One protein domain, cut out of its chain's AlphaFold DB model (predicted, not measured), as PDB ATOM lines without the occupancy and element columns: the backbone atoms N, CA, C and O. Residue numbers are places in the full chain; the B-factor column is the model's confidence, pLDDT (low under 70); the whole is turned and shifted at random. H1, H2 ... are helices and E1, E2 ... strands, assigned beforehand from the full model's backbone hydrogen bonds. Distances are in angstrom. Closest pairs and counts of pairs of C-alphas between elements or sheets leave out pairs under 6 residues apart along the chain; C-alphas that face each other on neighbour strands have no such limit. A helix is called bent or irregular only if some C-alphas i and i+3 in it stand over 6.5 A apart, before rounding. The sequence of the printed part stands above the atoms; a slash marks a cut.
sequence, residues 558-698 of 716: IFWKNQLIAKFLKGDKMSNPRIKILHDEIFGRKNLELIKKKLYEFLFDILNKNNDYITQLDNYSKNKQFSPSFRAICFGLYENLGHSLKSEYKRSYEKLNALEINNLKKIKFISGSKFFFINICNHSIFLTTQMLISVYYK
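AT A GLANCE: This is residues 558 to 698 of the 716 residues of the protein "Helicase" of Rickettsiales bacterium (UniProt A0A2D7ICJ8). Two lobes sit end to end, in a rod-like outline of 60 by 29 by 24 A: one is the antiparallel sheet E1 - E2 - E3 with the long helix H1 over one face and H6 across the other, and the second gathers H2, H3, H4 and H5 with the small antiparallel sheet E4 - E6 - E5. H1 leads into H2 in the second lobe, the link from E6 to H6 returns to the first, and residues 584 to 591, of which 589 to 591 belong to H1, stick out. The 141 printed residues, with six named helices and six named strands in the order E1 E2 E3 H1 H2 H3 E4 H4 H5 E5 E6 H6, are of mixed class and loose, with a radius of gyration of the C-alphas of 17.9 A.

HOW THE PARTS SIT: E1, residues 558 to 560, E2, 563 to 573, and E3, 576 to 581, form a meander, each strand the antiparallel neighbour of the one before. N 558 and O 566 are 2.8 A apart across E1 and E2, and N 569 and O 578 are 2.7 A apart across E2 and E3, both within hydrogen-bond range. H1, residues 589 to 610, is over E2 and E3 at a height over the sheet of 8.9 A. H6, residues 683 to 697, is on the opposite face, at a height of 11.2 A. H1 and H6 touch, closest at the C-alphas of Asn 610 and Ile 685, 4.8 A, at a steep tilt of 60 degrees. H2, residues 612 to 622, and H3, 628 to 639, form a helical hairpin, closest at the C-alphas of Ser 621 and Arg 631, 4.2 A. H3 and H4, residues 646 to 653, are on one face of the sheet of E4, 643 to 645, E6, 675 to 678, and E5, 669 to 671: two layers. N 644 and O 676 are 2.8 A apart across E4 and E6, and N 670 and O 677 are 2.8 A apart across E6 and E5. E4, H4, H5 and E5 make a split strand-helix-strand unit, two strands running the same way with E6 between them, its crossover right-handed; H5, residues 658 to 666, only grazes the sheet. Every O i to N i+4 pair is within hydrogen-bond range in H2, H3, H5 and H6; in H1 17 of 18 are, in H4 2 of 4.

IN THESE COORDINATES: E1 begins at C-alpha 558 (161.986, 157.490, 118.084). E2 is 27.4 A long, H1 31.4 A and H6 20.6 A. H4 is irregular, with C-alphas 648 and 651 8.0 A apart. H6 ends at C-alpha 697 (164.356, 148.027, 133.653).

THE WHOLE: The C-alphas of Ile 586 and Glu 654, the two farthest apart, are 59.7 A apart. The printed part has no cut; no link is long. Residues 611, 680 to 681, 684 and 698 have pLDDT under 70.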
ATOM      1  N   ILE A 558     161.422 156.328 118.779       89.50
ATOM      2  CA  ILE A 558     161.986 157.490 118.084       89.50
ATOM      3  C   ILE A 558     161.093 157.835 116.893       89.50
ATOM      4  O   ILE A 558     160.769 156.962 116.077       89.50
ATOM      5  N   PHE A 559     160.741 159.113 116.771       88.44
ATOM      6  CA  PHE A 559     159.837 159.637 115.759       88.44
ATOM      7  C   PHE A 559     160.493 160.712 114.892       88.44
ATOM      8  O   PHE A 559     161.270 161.541 115.362       88.44
ATOM      9  N   TRP A 560     160.111 160.729 113.617       89.75
ATOM     10  CA  TRP A 560     160.414 161.800 112.669       89.75
ATOM     11  C   TRP A 560     159.145 162.120 111.880       89.75
ATOM     12  O   TRP A 560     158.472 161.206 111.408       89.75
ATOM     13  N   LYS A 561     158.771 163.405 111.793       83.31
ATOM     14  CA  LYS A 561     157.495 163.854 111.192       83.31
ATOM     15  C   LYS A 561     156.263 163.102 111.741       83.31
ATOM     16  O   LYS A 561     155.375 162.718 110.987       83.31
ATOM     17  N   ASN A 562     156.228 162.856 113.055       82.50
ATOM     18  CA  ASN A 562     155.209 162.054 113.759       82.50
ATOM     19  C   ASN A 562     155.105 160.576 113.323       82.50
ATOM     20  O   ASN A 562     154.142 159.900 113.676       82.50
ATOM     21  N   GLN A 563     156.093 160.046 112.598       85.62
ATOM     22  CA  GLN A 563     156.147 158.644 112.183       85.62
ATOM     23  C   GLN A 563     157.218 157.880 112.958       85.62
ATOM     24  O   GLN A 563     158.289 158.413 113.244       85.62
ATOM     25  N   LEU A 564     156.931 156.623 113.301       88.06
ATOM     26  CA  LEU A 564     157.819 155.780 114.102       88.06
ATOM     27  C   LEU A 564     158.960 155.224 113.236       88.06
ATOM     28  O   LEU A 564     158.720 154.382 112.370       88.06
ATOM     29  N   ILE A 565     160.199 155.636 113.513       91.06
ATOM     30  CA  ILE A 565     161.373 155.271 112.698       91.06
ATOM     31  C   ILE A 565     162.330 154.288 113.378       91.06
ATOM     32  O   ILE A 565     162.986 153.494 112.703       91.06
ATOM     33  N   ALA A 566     162.430 154.310 114.707       90.38
ATOM     34  CA  ALA A 566     163.373 153.476 115.446       90.38
ATOM     35  C   ALA A 566     162.947 153.296 116.909       90.38
ATOM     36  O   ALA A 566     162.016 153.943 117.387       90.38
ATOM     37  N   LYS A 567     163.630 152.399 117.621       90.12
ATOM     38  CA  LYS A 567     163.434 152.156 119.052       90.12
ATOM     39  C   LYS A 567     164.773 151.987 119.767       90.12
ATOM     40  O   LYS A 567     165.656 151.298 119.249       90.12
ATOM     41  N   PHE A 568     164.909 152.565 120.958       87.50
ATOM     42  CA  PHE A 568     166.033 152.290 121.848       87.50
ATOM     43  C   PHE A 568     165.872 150.918 122.516       87.50
ATOM     44  O   PHE A 568     164.786 150.522 122.944       87.50
ATOM     45  N   LEU A 569     166.970 150.177 122.587       85.81
ATOM     46  CA  LEU A 569     167.096 148.859 123.192       85.81
ATOM     47  C   LEU A 569     168.245 148.863 124.197       85.81
ATOM     48  O   LEU A 569     169.168 149.675 124.108       85.81
ATOM     49  N   LYS A 570     168.199 147.909 125.130       83.56
ATOM     50  CA  LYS A 570     169.238 147.727 126.144       83.56
ATOM     51  C   LYS A 570     170.596 147.529 125.461       83.56
ATOM     52  O   LYS A 570     170.769 146.594 124.677       83.56
ATOM     53  N   GLY A 571     171.515 148.454 125.715       83.19
ATOM     54  CA  GLY A 571     172.917 148.362 125.321       83.19
ATOM     55  C   GLY A 571     173.798 147.889 126.472       83.19
ATOM     56  O   GLY A 571     173.301 147.530 127.539       83.19
ATOM     57  N   ASP A 572     175.111 147.910 126.253       76.31
ATOM     58  CA  ASP A 572     176.091 147.395 127.220       76.31
ATOM     59  C   ASP A 572     176.302 148.357 128.407       76.31
ATOM     60  O   ASP A 572     176.642 147.931 129.505       76.31
ATOM     61  N   LYS A 573     176.056 149.659 128.207       74.69
ATOM     62  CA  LYS A 573     176.108 150.711 129.241       74.69
ATOM     63  C   LYS A 573     174.864 151.586 129.156       74.69
ATOM     64  O   LYS A 573     174.326 151.742 128.062       74.69
ATOM     65  N   MET A 574     174.429 152.199 130.259       73.44
ATOM     66  CA  MET A 574     173.276 153.121 130.259       73.44
ATOM     67  C   MET A 574     173.533 154.391 129.442       73.44
ATOM     68  O   MET A 574     172.614 154.935 128.842       73.44
ATOM     69  N   SER A 575     174.796 154.808 129.344       70.56
ATOM     70  CA  SER A 575     175.250 155.906 128.487       70.56
ATOM     71  C   SER A 575     175.300 155.557 126.992       70.56
ATOM     72  O   SER A 575     175.581 156.428 126.177       70.56
ATOM     73  N   ASN A 576     175.037 154.301 126.606       77.94
ATOM     74  CA  ASN A 576     175.071 153.873 125.206       77.94
ATOM     75  C   ASN A 576     173.992 152.816 124.884       77.94
ATOM     76  O   ASN A 576     174.314 151.639 124.669       77.94
ATOM     77  N   PRO A 577     172.700 153.195 124.867       84.75
ATOM     78  CA  PRO A 577     171.637 152.311 124.405       84.75
ATOM     79  C   PRO A 577     171.802 151.939 122.926       84.75
ATOM     80  O   PRO A 577     172.261 152.722 122.092       84.75
ATOM     81  N   ARG A 578     171.393 150.717 122.573       87.44
ATOM     82  CA  ARG A 578     171.398 150.248 121.179       87.44
ATOM     83  C   ARG A 578     170.179 150.795 120.445       87.44
ATOM     84  O   ARG A 578     169.090 150.832 121.003       87.44
ATOM     85  N   ILE A 579     170.325 151.163 119.175       89.56
ATOM     86  CA  ILE A 579     169.211 151.672 118.362       89.56
ATOM     87  C   ILE A 579     168.793 150.610 117.343       89.56
ATOM     88  O   ILE A 579     169.606 150.166 116.530       89.56
ATOM     89  N   LYS A 580     167.515 150.209 117.366       89.56
ATOM     90  CA  LYS A 580     166.904 149.343 116.350       89.56
ATOM     91  C   LYS A 580     166.059 150.178 115.397       89.56
ATOM     92  O   LYS A 580     165.009 150.686 115.781       89.56
ATOM     93  N   ILE A 581     166.508 150.277 114.152       87.69
ATOM     94  CA  ILE A 581     165.796 150.980 113.083       87.69
ATOM     95  C   ILE A 581     164.668 150.086 112.557       87.69
ATOM     96  O   ILE A 581     164.860 148.885 112.354       87.69
ATOM     97  N   LEU A 582     163.488 150.665 112.344       86.38
ATOM     98  CA  LEU A 582     162.355 150.000 111.706       86.38
ATOM     99  C   LEU A 582     162.350 150.376 110.223       86.38
ATOM    100  O   LEU A 582     161.915 151.468 109.872       86.38
ATOM    101  N   HIS A 583     162.839 149.480 109.365       84.00
ATOM    102  CA  HIS A 583     163.002 149.758 107.938       84.00
ATOM    103  C   HIS A 583     162.589 148.581 107.045       84.00
ATOM    104  O   HIS A 583     162.604 147.427 107.479       84.00
ATOM    105  N   ASP A 584     162.288 148.890 105.785       79.31
ATOM    106  CA  ASP A 584     162.142 147.917 104.699       79.31
ATOM    107  C   ASP A 584     163.466 147.698 103.937       79.31
ATOM    108  O   ASP A 584     164.399 148.500 104.020       79.31
ATOM    109  N   GLU A 585     163.569 146.601 103.177       73.69
ATOM    110  CA  GLU A 585     164.794 146.210 102.449       73.69
ATOM    111  C   GLU A 585     165.175 147.192 101.318       73.69
ATOM    112  O   GLU A 585     166.356 147.311 100.993       73.69
ATOM    113  N   ILE A 586     164.206 147.945 100.774       73.31
ATOM    114  CA  ILE A 586     164.420 148.972  99.730       73.31
ATOM    115  C   ILE A 586     165.388 150.063 100.179       73.31
ATOM    116  O   ILE A 586     166.148 150.577  99.365       73.31
ATOM    117  N   PHE A 587     165.407 150.391 101.472       73.50
ATOM    118  CA  PHE A 587     166.251 151.470 101.977       73.50
ATOM    119  C   PHE A 587     167.751 151.154 101.901       73.50
ATOM    120  O   PHE A 587     168.540 152.059 102.110       73.50
ATOM    121  N   GLY A 588     168.165 149.935 101.526       72.25
ATOM    122  CA  GLY A 588     169.554 149.607 101.196       72.25
ATOM    123  C   GLY A 588     170.517 149.618 102.394       72.25
ATOM    124  O   GLY A 588     170.386 150.386 103.340       72.25
ATOM    125  N   ARG A 589     171.545 148.759 102.371       74.62
ATOM    126  CA  ARG A 589     172.485 148.636 103.508       74.62
ATOM    127  C   ARG A 589     173.307 149.908 103.758       74.62
ATOM    128  O   ARG A 589     173.445 150.309 104.907       74.62
ATOM    129  N   LYS A 590     173.791 150.563 102.695       77.25
ATOM    130  CA  LYS A 590     174.620 151.780 102.797       77.25
ATOM    131  C   LYS A 590     173.872 152.951 103.454       77.25
ATOM    132  O   LYS A 590     174.403 153.591 104.355       77.25
ATOM    133  N   ASN A 591     172.621 153.197 103.064       81.62
ATOM    134  CA  ASN A 591     171.841 154.305 103.625       81.62
ATOM    135  C   ASN A 591     171.456 154.034 105.089       81.62
ATOM    136  O   ASN A 591     171.433 154.956 105.902       81.62
ATOM    137  N   LEU A 592     171.211 152.769 105.453       82.50
ATOM    138  CA  LEU A 592     170.913 152.379 106.835       82.50
ATOM    139  C   LEU A 592     172.069 152.655 107.798       82.50
ATOM    140  O   LEU A 592     171.818 153.072 108.927       82.50
ATOM    141  N   GLU A 593     173.318 152.461 107.375       84.12
ATOM    142  CA  GLU A 593     174.492 152.793 108.195       84.12
ATOM    143  C   GLU A 593     174.571 154.293 108.492       84.12
ATOM    144  O   GLU A 593     174.873 154.689 109.618       84.12
ATOM    145  N   LEU A 594     174.214 155.132 107.520       84.25
ATOM    146  CA  LEU A 594     174.224 156.587 107.662       84.25
ATOM    147  C   LEU A 594     173.048 157.095 108.512       84.25
ATOM    148  O   LEU A 594     173.252 157.933 109.391       84.25
ATOM    149  N   ILE A 595     171.847 156.523 108.350       87.19
ATOM    150  CA  ILE A 595     170.707 156.769 109.260       87.19
ATOM    151  C   ILE A 595     171.094 156.384 110.690       87.19
ATOM    152  O   ILE A 595     170.840 157.136 111.631       87.19
ATOM    153  N   LYS A 596     171.733 155.220 110.858       87.62
ATOM    154  CA  LYS A 596     172.203 154.741 112.158       87.62
ATOM    155  C   LYS A 596     173.194 155.726 112.767       87.62
ATOM    156  O   LYS A 596     172.979 156.137 113.902       87.62
ATOM    157  N   LYS A 597     174.219 156.148 112.019       88.00
ATOM    158  CA  LYS A 597     175.209 157.138 112.470       88.00
ATOM    159  C   LYS A 597     174.530 158.412 112.983       88.00
ATOM    160  O   LYS A 597     174.761 158.801 114.122       88.00
ATOM    161  N   LYS A 598     173.603 158.976 112.204       88.75
ATOM    162  CA  LYS A 598     172.857 160.180 112.588       88.75
ATOM    163  C   LYS A 598     171.996 159.995 113.842       88.75
ATOM    164  O   LYS A 598     171.911 160.893 114.675       88.75
ATOM    165  N   LEU A 599     171.349 158.840 114.003       89.44
ATOM    166  CA  LEU A 599     170.575 158.536 115.211       89.44
ATOM    167  C   LEU A 599     171.465 158.388 116.455       89.44
ATOM    168  O   LEU A 599     171.035 158.750 117.547       89.44
ATOM    169  N   TYR A 600     172.697 157.895 116.303       88.44
ATOM    170  CA  TYR A 600     173.678 157.875 117.392       88.44
ATOM    171  C   TYR A 600     174.210 159.272 117.723       88.44
ATOM    172  O   TYR A 600     174.360 159.585 118.900       88.44
ATOM    173  N   GLU A 601     174.426 160.133 116.728       87.19
ATOM    174  CA  GLU A 601     174.760 161.548 116.957       87.19
ATOM    175  C   GLU A 601     173.623 162.277 117.690       87.19
ATOM    176  O   GLU A 601     173.870 163.016 118.639       87.19
ATOM    177  N   PHE A 602     172.369 162.002 117.323       87.06
ATOM    178  CA  PHE A 602     171.189 162.508 118.026       87.06
ATOM    179  C   PHE A 602     171.107 162.009 119.475       87.06
ATOM    180  O   PHE A 602     170.859 162.795 120.387       87.06
ATOM    181  N   LEU A 603     171.344 160.714 119.708       85.94
ATOM    182  CA  LEU A 603     171.411 160.142 121.055       85.94
ATOM    183  C   LEU A 603     172.509 160.813 121.888       85.94
ATOM    184  O   LEU A 603     172.278 161.140 123.049       85.94
ATOM    185  N   PHE A 604     173.681 161.035 121.296       83.31
ATOM    186  CA  PHE A 604     174.797 161.711 121.950       83.31
ATOM    187  C   PHE A 604     174.452 163.167 122.294       83.31
ATOM    188  O   PHE A 604     174.700 163.597 123.417       83.31
ATOM    189  N   ASP A 605     173.803 163.900 121.383       83.31
ATOM    190  CA  ASP A 605     173.332 165.269 121.628       83.31
ATOM    191  C   ASP A 605     172.322 165.326 122.786       83.31
ATOM    192  O   ASP A 605     172.430 166.183 123.662       83.31
ATOM    193  N   ILE A 606     171.378 164.378 122.846       81.06
ATOM    194  CA  ILE A 606     170.409 164.278 123.947       81.06
ATOM    195  C   ILE A 606     171.105 163.958 125.268       81.06
ATOM    196  O   ILE A 606     170.839 164.619 126.272       81.06
ATOM    197  N   LEU A 607     171.967 162.937 125.290       77.88
ATOM    198  CA  LEU A 607     172.621 162.496 126.518       77.88
ATOM    199  C   LEU A 607     173.569 163.563 127.064       77.88
ATOM    200  O   LEU A 607     173.546 163.804 128.265       77.88
ATOM    201  N   ASN A 608     174.316 164.263 126.213       75.12
ATOM    202  CA  ASN A 608     175.211 165.325 126.671       75.12
ATOM    203  C   ASN A 608     174.456 166.579 127.117       75.12
ATOM    204  O   ASN A 608     174.812 167.169 128.131       75.12
ATOM    205  N   LYS A 609     173.403 166.998 126.397       72.56
ATOM    206  CA  LYS A 609     172.635 168.196 126.780       72.56
ATOM    207  C   LYS A 609     171.789 167.987 128.028       72.56
ATOM    208  O   LYS A 609     171.610 168.926 128.799       72.56
ATOM    209  N   ASN A 610     171.231 166.788 128.208       70.06
ATOM    210  CA  ASN A 610     170.240 166.534 129.253       70.06
ATOM    211  C   ASN A 610     170.771 165.667 130.408       70.06
ATOM    212  O   ASN A 610     170.336 165.849 131.538       70.06
ATOM    213  N   ASN A 611     171.715 164.757 130.166       67.62
ATOM    214  CA  ASN A 611     172.127 163.723 131.125       67.62
ATOM    215  C   ASN A 611     173.643 163.708 131.400       67.62
ATOM    216  O   ASN A 611     174.198 162.652 131.703       67.62
ATOM    217  N   ASP A 612     174.301 164.870 131.372       70.31
ATOM    218  CA  ASP A 612     175.727 165.017 131.722       70.31
ATOM    219  C   ASP A 612     176.061 164.401 133.102       70.31
ATOM    220  O   ASP A 612     177.105 163.786 133.316       70.31
ATOM    221  N   TYR A 613     175.105 164.434 134.033       76.62
ATOM    222  CA  TYR A 613     175.257 163.806 135.344       76.62
ATOM    223  C   TYR A 613     175.441 162.276 135.280       76.62
ATOM    224  O   TYR A 613     176.163 161.726 136.105       76.62
ATOM    225  N   ILE A 614     174.841 161.565 134.314       77.25
ATOM    226  CA  ILE A 614     174.971 160.099 134.187       77.25
ATOM    227  C   ILE A 614     176.381 159.737 133.723       77.25
ATOM    228  O   ILE A 614     176.996 158.810 134.254       77.25
ATOM    229  N   THR A 615     176.911 160.479 132.752       76.12
ATOM    230  CA  THR A 615     178.288 160.319 132.273       76.12
ATOM    231  C   THR A 615     179.302 160.661 133.359       76.12
ATOM    232  O   THR A 615     180.282 159.938 133.532       76.12
ATOM    233  N   GLN A 616     179.048 161.711 134.142       80.62
ATOM    234  CA  GLN A 616     179.906 162.080 135.266       80.62
ATOM    235  C   GLN A 616     179.863 161.042 136.392       80.62
ATOM    236  O   GLN A 616     180.920 160.665 136.887       80.62
ATOM    237  N   LEU A 617     178.688 160.503 136.737       82.56
ATOM    238  CA  LEU A 617     178.560 159.417 137.713       82.56
ATOM    239  C   LEU A 617     179.315 158.149 137.281       82.56
ATOM    240  O   LEU A 617     180.027 157.564 138.099       82.56
ATOM    241  N   ASP A 618     179.220 157.747 136.005       82.94
ATOM    242  CA  ASP A 618     179.975 156.598 135.479       82.94
ATOM    243  C   ASP A 618     181.491 156.838 135.590       82.94
ATOM    244  O   ASP A 618     182.227 155.983 136.092       82.94
ATOM    245  N   ASN A 619     181.961 158.029 135.205       84.00
ATOM    246  CA  ASN A 619     183.372 158.408 135.306       84.00
ATOM    247  C   ASN A 619     183.861 158.444 136.763       84.00
ATOM    248  O   ASN A 619     184.920 157.897 137.080       84.00
ATOM    249  N   TYR A 620     183.081 159.042 137.664       86.88
ATOM    250  CA  TYR A 620     183.384 159.121 139.092       86.88
ATOM    251  C   TYR A 620     183.428 157.746 139.751       86.88
ATOM    252  O   TYR A 620     184.335 157.492 140.539       86.88
ATOM    253  N   SER A 621     182.531 156.828 139.380       82.56
ATOM    254  CA  SER A 621     182.521 155.459 139.913       82.56
ATOM    255  C   SER A 621     183.791 154.659 139.575       82.56
ATOM    256  O   SER A 621     184.198 153.782 140.339       82.56
ATOM    257  N   LYS A 622     184.456 154.978 138.456       83.19
ATOM    258  CA  LYS A 622     185.625 154.241 137.939       83.19
ATOM    259  C   LYS A 622     186.964 154.915 138.223       83.19
ATOM    260  O   LYS A 622     187.993 154.237 138.197       83.19
ATOM    261  N   ASN A 623     186.981 156.219 138.492       86.00
ATOM    262  CA  ASN A 623     188.225 156.955 138.699       86.00
ATOM    263  C   ASN A 623     188.875 156.594 140.049       86.00
ATOM    264  O   ASN A 623     188.376 156.952 141.115       86.00
ATOM    265  N   LYS A 624     190.029 155.913 139.992       83.31
ATOM    266  CA  LYS A 624     190.796 155.451 141.165       83.31
ATOM    267  C   LYS A 624     191.330 156.582 142.056       83.31
ATOM    268  O   LYS A 624     191.750 156.288 143.167       83.31
ATOM    269  N   GLN A 625     191.308 157.835 141.596       81.38
ATOM    270  CA  GLN A 625     191.700 159.000 142.398       81.38
ATOM    271  C   GLN A 625     190.706 159.316 143.529       81.38
ATOM    272  O   GLN A 625     191.084 159.975 144.492       81.38
ATOM    273  N   PHE A 626     189.455 158.851 143.435       85.62
ATOM    274  CA  PHE A 626     188.449 159.056 144.479       85.62
ATOM    275  C   PHE A 626     188.396 157.904 145.486       85.62
ATOM    276  O   PHE A 626     188.694 156.744 145.163       85.62
ATOM    277  N   SER A 627     187.943 158.210 146.705       85.69
ATOM    278  CA  SER A 627     187.822 157.224 147.775       85.69
ATOM    279  C   SER A 627     186.879 156.070 147.388       85.69
ATOM    280  O   SER A 627     185.928 156.254 146.617       85.69
ATOM    281  N   PRO A 628     187.084 154.850 147.928       86.00
ATOM    282  CA  PRO A 628     186.153 153.738 147.719       86.00
ATOM    283  C   PRO A 628     184.709 154.078 148.117       86.00
ATOM    284  O   PRO A 628     183.771 153.629 147.462       86.00
ATOM    285  N   SER A 629     184.531 154.919 149.145       85.56
ATOM    286  CA  SER A 629     183.215 155.365 149.619       85.56
ATOM    287  C   SER A 629     182.514 156.274 148.605       85.56
ATOM    288  O   SER A 629     181.333 156.074 148.320       85.56
ATOM    289  N   PHE A 630     183.245 157.210 147.992       87.00
ATOM    290  CA  PHE A 630     182.727 158.056 146.915       87.00
ATOM    291  C   PHE A 630     182.356 157.253 145.671       87.00
ATOM    292  O   PHE A 630     181.276 157.436 145.104       87.00
ATOM    293  N   ARG A 631     183.224 156.315 145.272       87.56
ATOM    294  CA  ARG A 631     182.977 155.444 144.116       87.56
ATOM    295  C   ARG A 631     181.746 154.565 144.312       87.56
ATOM    296  O   ARG A 631     180.968 154.433 143.375       87.56
ATOM    297  N   ALA A 632     181.536 154.028 145.515       85.75
ATOM    298  CA  ALA A 632     180.357 153.227 145.843       85.75
ATOM    299  C   ALA A 632     179.051 154.035 145.743       85.75
ATOM    300  O   ALA A 632     178.080 153.549 145.166       85.75
ATOM    301  N   ILE A 633     179.040 155.282 146.231       85.12
ATOM    302  CA  ILE A 633     177.880 156.182 146.108       85.12
ATOM    303  C   ILE A 633     177.611 156.521 144.641       85.12
ATOM    304  O   ILE A 633     176.476 156.408 144.183       85.12
ATOM    305  N   CYS A 634     178.648 156.904 143.889       85.50
ATOM    306  CA  CYS A 634     178.501 157.231 142.472       85.50
ATOM    307  C   CYS A 634     178.044 156.018 141.655       85.50
ATOM    308  O   CYS A 634     177.223 156.175 140.758       85.50
ATOM    309  N   PHE A 635     178.520 154.816 141.992       84.56
ATOM    310  CA  PHE A 635     178.079 153.568 141.375       84.56
ATOM    311  C   PHE A 635     176.605 153.269 141.677       84.56
ATOM    312  O   PHE A 635     175.842 153.017 140.751       84.56
ATOM    313  N   GLY A 636     176.178 153.377 142.941       81.50
ATOM    314  CA  GLY A 636     174.781 153.157 143.332       81.50
ATOM    315  C   GLY A 636     173.814 154.157 142.695       81.50
ATOM    316  O   GLY A 636     172.736 153.781 142.237       81.50
ATOM    317  N   LEU A 637     174.216 155.428 142.605       80.88
ATOM    318  CA  LEU A 637     173.465 156.452 141.875       80.88
ATOM    319  C   LEU A 637     173.472 156.196 140.366       80.88
ATOM    320  O   LEU A 637     172.461 156.438 139.716       80.88
ATOM    321  N   TYR A 638     174.585 155.731 139.795       82.75
ATOM    322  CA  TYR A 638     174.683 155.417 138.370       82.75
ATOM    323  C   TYR A 638     173.767 154.254 137.986       82.75
ATOM    324  O   TYR A 638     172.998 154.394 137.036       82.75
ATOM    325  N   GLU A 639     173.805 153.146 138.737       78.56
ATOM    326  CA  GLU A 639     172.915 152.007 138.494       78.56
ATOM    327  C   GLU A 639     171.461 152.456 138.557       78.56
ATOM    328  O   GLU A 639     170.694 152.232 137.635       78.56
ATOM    329  N   ASN A 640     171.085 153.210 139.573       75.62
ATOM    330  CA  ASN A 640     169.705 153.630 139.744       75.62
ATOM    331  C   ASN A 640     169.401 154.984 139.066       75.62
ATOM    332  O   ASN A 640     168.553 155.733 139.527       75.62
ATOM    333  N   LEU A 641     170.067 155.353 137.965       73.44
ATOM    334  CA  LEU A 641     169.728 156.534 137.141       73.44
ATOM    335  C   LEU A 641     169.575 157.866 137.916       73.44
ATOM    336  O   LEU A 641     168.786 158.741 137.547       73.44
ATOM    337  N   GLY A 642     170.365 158.033 138.973       74.50
ATOM    338  CA  GLY A 642     170.450 159.232 139.798       74.50
ATOM    339  C   GLY A 642     169.671 159.178 141.113       74.50
ATOM    340  O   GLY A 642     169.450 160.246 141.675       74.50
ATOM    341  N   HIS A 643     169.254 158.007 141.613       77.31
ATOM    342  CA  HIS A 643     168.660 157.864 142.955       77.31
ATOM    343  C   HIS A 643     169.229 156.671 143.735       77.31
ATOM    344  O   HIS A 643     169.620 155.689 143.142       77.31
ATOM    345  N   SER A 644     169.283 156.710 145.063       79.62
ATOM    346  CA  SER A 644     169.595 155.539 145.896       79.62
ATOM    347  C   SER A 644     169.045 155.708 147.311       79.62
ATOM    348  O   SER A 644     168.735 156.824 147.745       79.62
ATOM    349  N   LEU A 645     168.871 154.607 148.044       77.06
ATOM    350  CA  LEU A 645     168.434 154.664 149.438       77.06
ATOM    351  C   LEU A 645     169.565 155.207 150.314       77.06
ATOM    352  O   LEU A 645     170.691 154.707 150.298       77.06
ATOM    353  N   LYS A 646     169.257 156.210 151.141       78.50
ATOM    354  CA  LYS A 646     170.254 156.816 152.034       78.50
ATOM    355  C   LYS A 646     170.797 155.808 153.045       78.50
ATOM    356  O   LYS A 646     171.967 155.885 153.397       78.50
ATOM    357  N   SER A 647     169.987 154.841 153.480       79.00
ATOM    358  CA  SER A 647     170.390 153.779 154.414       79.00
ATOM    359  C   SER A 647     171.518 152.893 153.885       79.00
ATOM    360  O   SER A 647     172.379 152.499 154.666       79.00
ATOM    361  N   GLU A 648     171.547 152.616 152.579       80.31
ATOM    362  CA  GLU A 648     172.543 151.733 151.949       80.31
ATOM    363  C   GLU A 648     173.935 152.370 151.923       80.31
ATOM    364  O   GLU A 648     174.946 151.684 152.053       80.31
ATOM    365  N   TYR A 649     173.990 153.701 151.819       83.88
ATOM    366  CA  TYR A 649     175.232 154.443 151.613       83.88
ATOM    367  C   TYR A 649     175.539 155.474 152.713       83.88
ATOM    368  O   TYR A 649     176.487 156.248 152.577       83.88
ATOM    369  N   LYS A 650     174.786 155.492 153.824       81.75
ATOM    370  CA  LYS A 650     174.931 156.480 154.915       81.75
ATOM    371  C   LYS A 650     176.358 156.534 155.472       81.75
ATOM    372  O   LYS A 650     176.969 157.596 155.497       81.75
ATOM    373  N   ARG A 651     176.910 155.367 155.829       81.06
ATOM    374  CA  ARG A 651     178.280 155.230 156.364       81.06
ATOM    375  C   ARG A 651     179.357 155.637 155.355       81.06
ATOM    376  O   ARG A 651     180.438 156.054 155.753       81.06
ATOM    377  N   SER A 652     179.086 155.476 154.061       84.00
ATOM    378  CA  SER A 652     179.992 155.898 152.987       84.00
ATOM    379  C   SER A 652     179.933 157.409 152.771       84.00
ATOM    380  O   SER A 652     180.959 158.018 152.497       84.00
ATOM    381  N   TYR A 653     178.756 158.021 152.932       84.12
ATOM    382  CA  TYR A 653     178.550 159.458 152.744       84.12
ATOM    383  C   TYR A 653     179.203 160.288 153.857       84.12
ATOM    384  O   TYR A 653     179.811 161.315 153.580       84.12
ATOM    385  N   GLU A 654     179.145 159.812 155.103       84.44
ATOM    386  CA  GLU A 654     179.786 160.458 156.262       84.44
ATOM    387  C   GLU A 654     181.327 160.469 156.179       84.44
ATOM    388  O   GLU A 654     181.973 161.267 156.849       84.44
ATOM    389  N   LYS A 655     181.924 159.614 155.335       85.56
ATOM    390  CA  LYS A 655     183.381 159.490 155.142       85.56
ATOM    391  C   LYS A 655     183.934 160.318 153.975       85.56
ATOM    392  O   LYS A 655     185.121 160.202 153.673       85.56
ATOM    393  N   LEU A 656     183.094 161.090 153.282       86.31
ATOM    394  CA  LEU A 656     183.510 161.869 152.113       86.31
ATOM    395  C   LEU A 656     184.298 163.116 152.512       86.31
ATOM    396  O   LEU A 656     183.943 163.816 153.459       86.31
ATOM    397  N   ASN A 657     185.335 163.437 151.739       86.31
ATOM    398  CA  ASN A 657     186.082 164.679 151.928       86.31
ATOM    399  C   ASN A 657     185.374 165.885 151.270       86.31
ATOM    400  O   ASN A 657     184.451 165.747 150.462       86.31
ATOM    401  N   ALA A 658     185.815 167.103 151.604       83.31
ATOM    402  CA  ALA A 658     185.201 168.336 151.099       83.31
ATOM    403  C   ALA A 658     185.232 168.450 149.558       83.31
ATOM    404  O   ALA A 658     184.304 168.989 148.952       83.31
ATOM    405  N   LEU A 659     186.273 167.908 148.919       85.62
ATOM    406  CA  LEU A 659     186.466 167.914 147.465       85.62
ATOM    407  C   LEU A 659     185.455 166.994 146.757       85.62
ATOM    408  O   LEU A 659     184.845 167.371 145.756       85.62
ATOM    409  N   GLU A 660     185.217 165.813 147.325       86.19
ATOM    410  CA  GLU A 660     184.229 164.827 146.887       86.19
ATOM    411  C   GLU A 660     182.795 165.349 147.052       86.19
ATOM    412  O   GLU A 660     181.996 165.277 146.116       86.19
ATOM    413  N   ILE A 661     182.476 165.972 148.191       84.00
ATOM    414  CA  ILE A 661     181.170 166.616 148.409       84.00
ATOM    415  C   ILE A 661     180.933 167.727 147.376       84.00
ATOM    416  O   ILE A 661     179.828 167.860 146.846       84.00
ATOM    417  N   ASN A 662     181.964 168.508 147.045       84.94
ATOM    418  CA  ASN A 662     181.854 169.556 146.033       84.94
ATOM    419  C   ASN A 662     181.602 168.977 144.625       84.94
ATOM    420  O   ASN A 662     180.782 169.503 143.873       84.94
ATOM    421  N   ASN A 663     182.227 167.847 144.282       85.12
ATOM    422  CA  ASN A 663     181.965 167.153 143.016       85.12
ATOM    423  C   ASN A 663     180.537 166.582 142.934       85.12
ATOM    424  O   ASN A 663     179.915 166.673 141.877       85.12
ATOM    425  N   LEU A 664     179.962 166.089 144.040       84.00
ATOM    426  CA  LEU A 664     178.540 165.705 144.082       84.00
ATOM    427  C   LEU A 664     177.609 166.916 143.903       84.00
ATOM    428  O   LEU A 664     176.618 166.841 143.177       84.00
ATOM    429  N   LYS A 665     177.931 168.065 144.508       82.38
ATOM    430  CA  LYS A 665     177.139 169.295 144.327       82.38
ATOM    431  C   LYS A 665     177.128 169.772 142.869       82.38
ATOM    432  O   LYS A 665     176.081 170.212 142.397       82.38
ATOM    433  N   LYS A 666     178.239 169.626 142.131       82.81
ATOM    434  CA  LYS A 666     178.320 169.973 140.695       82.81
ATOM    435  C   LYS A 666     177.322 169.194 139.831       82.81
ATOM    436  O   LYS A 666     176.742 169.772 138.917       82.81
ATOM    437  N   ILE A 667     177.043 167.933 140.170       81.31
ATOM    438  CA  ILE A 667     176.021 167.110 139.498       81.31
ATOM    439  C   ILE A 667     174.613 167.273 140.086       81.31
ATOM    440  O   ILE A 667     173.734 166.465 139.798       81.31
ATOM    441  N   LYS A 668     174.371 168.314 140.899       82.31
ATOM    442  CA  LYS A 668     173.074 168.612 141.539       82.31
ATOM    443  C   LYS A 668     172.567 167.495 142.459       82.31
ATOM    444  O   LYS A 668     171.359 167.263 142.557       82.31
ATOM    445  N   PHE A 669     173.482 166.805 143.134       83.62
ATOM    446  CA  PHE A 669     173.150 165.829 144.167       83.62
ATOM    447  C   PHE A 669     172.467 166.492 145.374       83.62
ATOM    448  O   PHE A 669     172.926 167.521 145.873       83.62
ATOM    449  N   ILE A 670     171.409 165.860 145.880       81.31
ATOM    450  CA  ILE A 670     170.686 166.231 147.096       81.31
ATOM    451  C   ILE A 670     170.645 165.029 148.045       81.31
ATOM    452  O   ILE A 670     170.301 163.907 147.667       81.31
ATOM    453  N   SER A 671     170.966 165.295 149.311       81.25
ATOM    454  CA  SER A 671     170.804 164.357 150.422       81.25
ATOM    455  C   SER A 671     169.468 164.624 151.111       81.25
ATOM    456  O   SER A 671     169.387 165.481 151.987       81.25
ATOM    457  N   GLY A 672     168.413 163.918 150.699       75.44
ATOM    458  CA  GLY A 672     167.094 164.008 151.332       75.44
ATOM    459  C   GLY A 672     167.017 163.258 152.667       75.44
ATOM    460  O   GLY A 672     168.000 162.673 153.143       75.44
ATOM    461  N   SER A 673     165.824 163.229 153.267       71.69
ATOM    462  CA  SER A 673     165.560 162.510 154.521       71.69
ATOM    463  C   SER A 673     165.734 160.990 154.359       71.69
ATOM    464  O   SER A 673     166.409 160.353 155.169       71.69
ATOM    465  N   LYS A 674     165.218 160.414 153.261       70.56
ATOM    466  CA  LYS A 674     165.267 158.960 152.975       70.56
ATOM    467  C   LYS A 674     166.119 158.546 151.773       70.56
ATOM    468  O   LYS A 674     166.584 157.408 151.722       70.56
ATOM    469  N   PHE A 675     166.348 159.445 150.820       77.06
ATOM    470  CA  PHE A 675     167.008 159.125 149.552       77.06
ATOM    471  C   PHE A 675     168.164 160.070 149.251       77.06
ATOM    472  O   PHE A 675     168.132 161.255 149.580       77.06
ATOM    473  N   PHE A 676     169.156 159.530 148.563       81.06
ATOM    474  CA  PHE A 676     170.122 160.284 147.786       81.06
ATOM    475  C   PHE A 676     169.594 160.407 146.362       81.06
ATOM    476  O   PHE A 676     169.192 159.405 145.778       81.06
ATOM    477  N   PHE A 677     169.539 161.614 145.803       79.06
ATOM    478  CA  PHE A 677     169.041 161.791 144.440       79.06
ATOM    479  C   PHE A 677     169.644 163.001 143.737       79.06
ATOM    480  O   PHE A 677     170.126 163.935 144.368       79.06
ATOM    481  N   ILE A 678     169.598 162.994 142.410       79.75
ATOM    482  CA  ILE A 678     169.980 164.129 141.572       79.75
ATOM    483  C   ILE A 678     168.736 164.953 141.263       79.75
ATOM    484  O   ILE A 678     167.713 164.420 140.832       79.75
ATOM    485  N   ASN A 679     168.809 166.261 141.499       75.50
ATOM    486  CA  ASN A 679     167.676 167.148 141.280       75.50
ATOM    487  C   ASN A 679     167.448 167.406 139.783       75.50
ATOM    488  O   ASN A 679     168.219 168.118 139.131       75.50
ATOM    489  N   ILE A 680     166.365 166.845 139.246       69.19
ATOM    490  CA  ILE A 680     165.981 166.942 137.836       69.19
ATOM    491  C   ILE A 680     164.791 167.907 137.709       69.19
ATOM    492  O   ILE A 680     163.636 167.495 137.745       69.19
ATOM    493  N   CYS A 681     165.057 169.208 137.553       61.84
ATOM    494  CA  CYS A 681     163.990 170.214 137.388       61.84
ATOM    495  C   CYS A 681     163.556 170.436 135.926       61.84
ATOM    496  O   CYS A 681     162.556 171.103 135.679       61.84
ATOM    497  N   ASN A 682     164.300 169.914 134.945       70.81
ATOM    498  CA  ASN A 682     164.032 170.155 133.525       70.81
ATOM    499  C   ASN A 682     163.266 168.975 132.899       70.81
ATOM    500  O   ASN A 682     163.694 167.822 132.979       70.81
ATOM    501  N   HIS A 683     162.150 169.278 132.234       70.19
ATOM    502  CA  HIS A 683     161.290 168.297 131.573       70.19
ATOM    503  C   HIS A 683     162.037 167.468 130.508       70.19
ATOM    504  O   HIS A 683     161.740 166.285 130.334       70.19
ATOM    505  N   SER A 684     163.030 168.039 129.810       69.38
ATOM    506  CA  SER A 684     163.833 167.294 128.822       69.38
ATOM    507  C   SER A 684     164.698 166.208 129.470       69.38
ATOM    508  O   SER A 684     164.828 165.103 128.935       69.38
ATOM    509  N   ILE A 685     165.241 166.498 130.651       72.75
ATOM    510  CA  ILE A 685     166.043 165.569 131.449       72.75
ATOM    511  C   ILE A 685     165.144 164.449 131.963       72.75
ATOM    512  O   ILE A 685     165.428 163.284 131.710       72.75
ATOM    513  N   PHE A 686     163.989 164.791 132.544       75.56
ATOM    514  CA  PHE A 686     163.003 163.808 132.998       75.56
ATOM    515  C   PHE A 686     162.599 162.823 131.889       75.56
ATOM    516  O   PHE A 686     162.620 161.612 132.108       75.56
ATOM    517  N   LEU A 687     162.282 163.316 130.686       73.62
ATOM    518  CA  LEU A 687     161.940 162.458 129.544       73.62
ATOM    519  C   LEU A 687     163.080 161.507 129.168       73.62
ATOM    520  O   LEU A 687     162.838 160.329 128.905       73.62
ATOM    521  N   THR A 688     164.318 162.002 129.166       75.94
ATOM    522  CA  THR A 688     165.498 161.195 128.829       75.94
ATOM    523  C   THR A 688     165.748 160.123 129.897       75.94
ATOM    524  O   THR A 688     165.995 158.964 129.568       75.94
ATOM    525  N   THR A 689     165.615 160.460 131.182       76.56
ATOM    526  CA  THR A 689     165.737 159.499 132.288       76.56
ATOM    527  C   THR A 689     164.636 158.437 132.232       76.56
ATOM    528  O   THR A 689     164.932 157.250 132.337       76.56
ATOM    529  N   GLN A 690     163.378 158.823 131.981       76.31
ATOM    530  CA  GLN A 690     162.265 157.874 131.817       76.31
ATOM    531  C   GLN A 690     162.469 156.936 130.625       76.31
ATOM    532  O   GLN A 690     162.229 155.732 130.727       76.31
ATOM    533  N   MET A 691     162.985 157.462 129.512       83.44
ATOM    534  CA  MET A 691     163.375 156.639 128.376       83.44
ATOM    535  C   MET A 691     164.439 155.604 128.790       83.44
ATOM    536  O   MET A 691     164.258 154.423 128.495       83.44
ATOM    537  N   LEU A 692     165.487 155.980 129.532       79.38
ATOM    538  CA  LEU A 692     166.503 155.026 130.012       79.38
ATOM    539  C   LEU A 692     165.907 153.964 130.951       79.38
ATOM    540  O   LEU A 692     166.210 152.780 130.795       79.38
ATOM    541  N   ILE A 693     165.001 154.352 131.856       76.62
ATOM    542  CA  ILE A 693     164.286 153.412 132.737       76.62
ATOM    543  C   ILE A 693     163.536 152.370 131.902       76.62
ATOM    544  O   ILE A 693     163.692 151.164 132.114       76.62
ATOM    545  N   SER A 694     162.763 152.820 130.909       77.62
ATOM    546  CA  SER A 694     161.972 151.927 130.056       77.62
ATOM    547  C   SER A 694     162.840 150.917 129.289       77.62
ATOM    548  O   SER A 694     162.441 149.766 129.098       77.62
ATOM    549  N   VAL A 695     164.056 151.318 128.897       81.25
ATOM    550  CA  VAL A 695     164.995 150.491 128.131       81.25
ATOM    551  C   VAL A 695     165.699 149.450 129.008       81.25
ATOM    552  O   VAL A 695     165.827 148.297 128.590       81.25
ATOM    553  N   TYR A 696     166.165 149.832 130.201       77.25
ATOM    554  CA  TYR A 696     167.030 148.980 131.030       77.25
ATOM    555  C   TYR A 696     166.271 148.156 132.078       77.25
ATOM    556  O   TYR A 696     166.721 147.049 132.390       77.25
ATOM    557  N   TYR A 697     165.109 148.631 132.545       72.12
ATOM    558  CA  TYR A 697     164.356 148.027 133.653       72.12
ATOM    559  C   TYR A 697     163.017 147.380 133.252       72.12
ATOM    560  O   TYR A 697     162.388 146.744 134.089       72.12
ATOM    561  N   LYS A 698     162.585 147.482 131.980       57.66
ATOM    562  CA  LYS A 698     161.333 146.876 131.455       57.66
ATOM    563  C   LYS A 698     160.070 147.176 132.296       57.66
ATOM    564  O   LYS A 698     159.161 146.354 132.359       57.66
TER     565      LYS A 698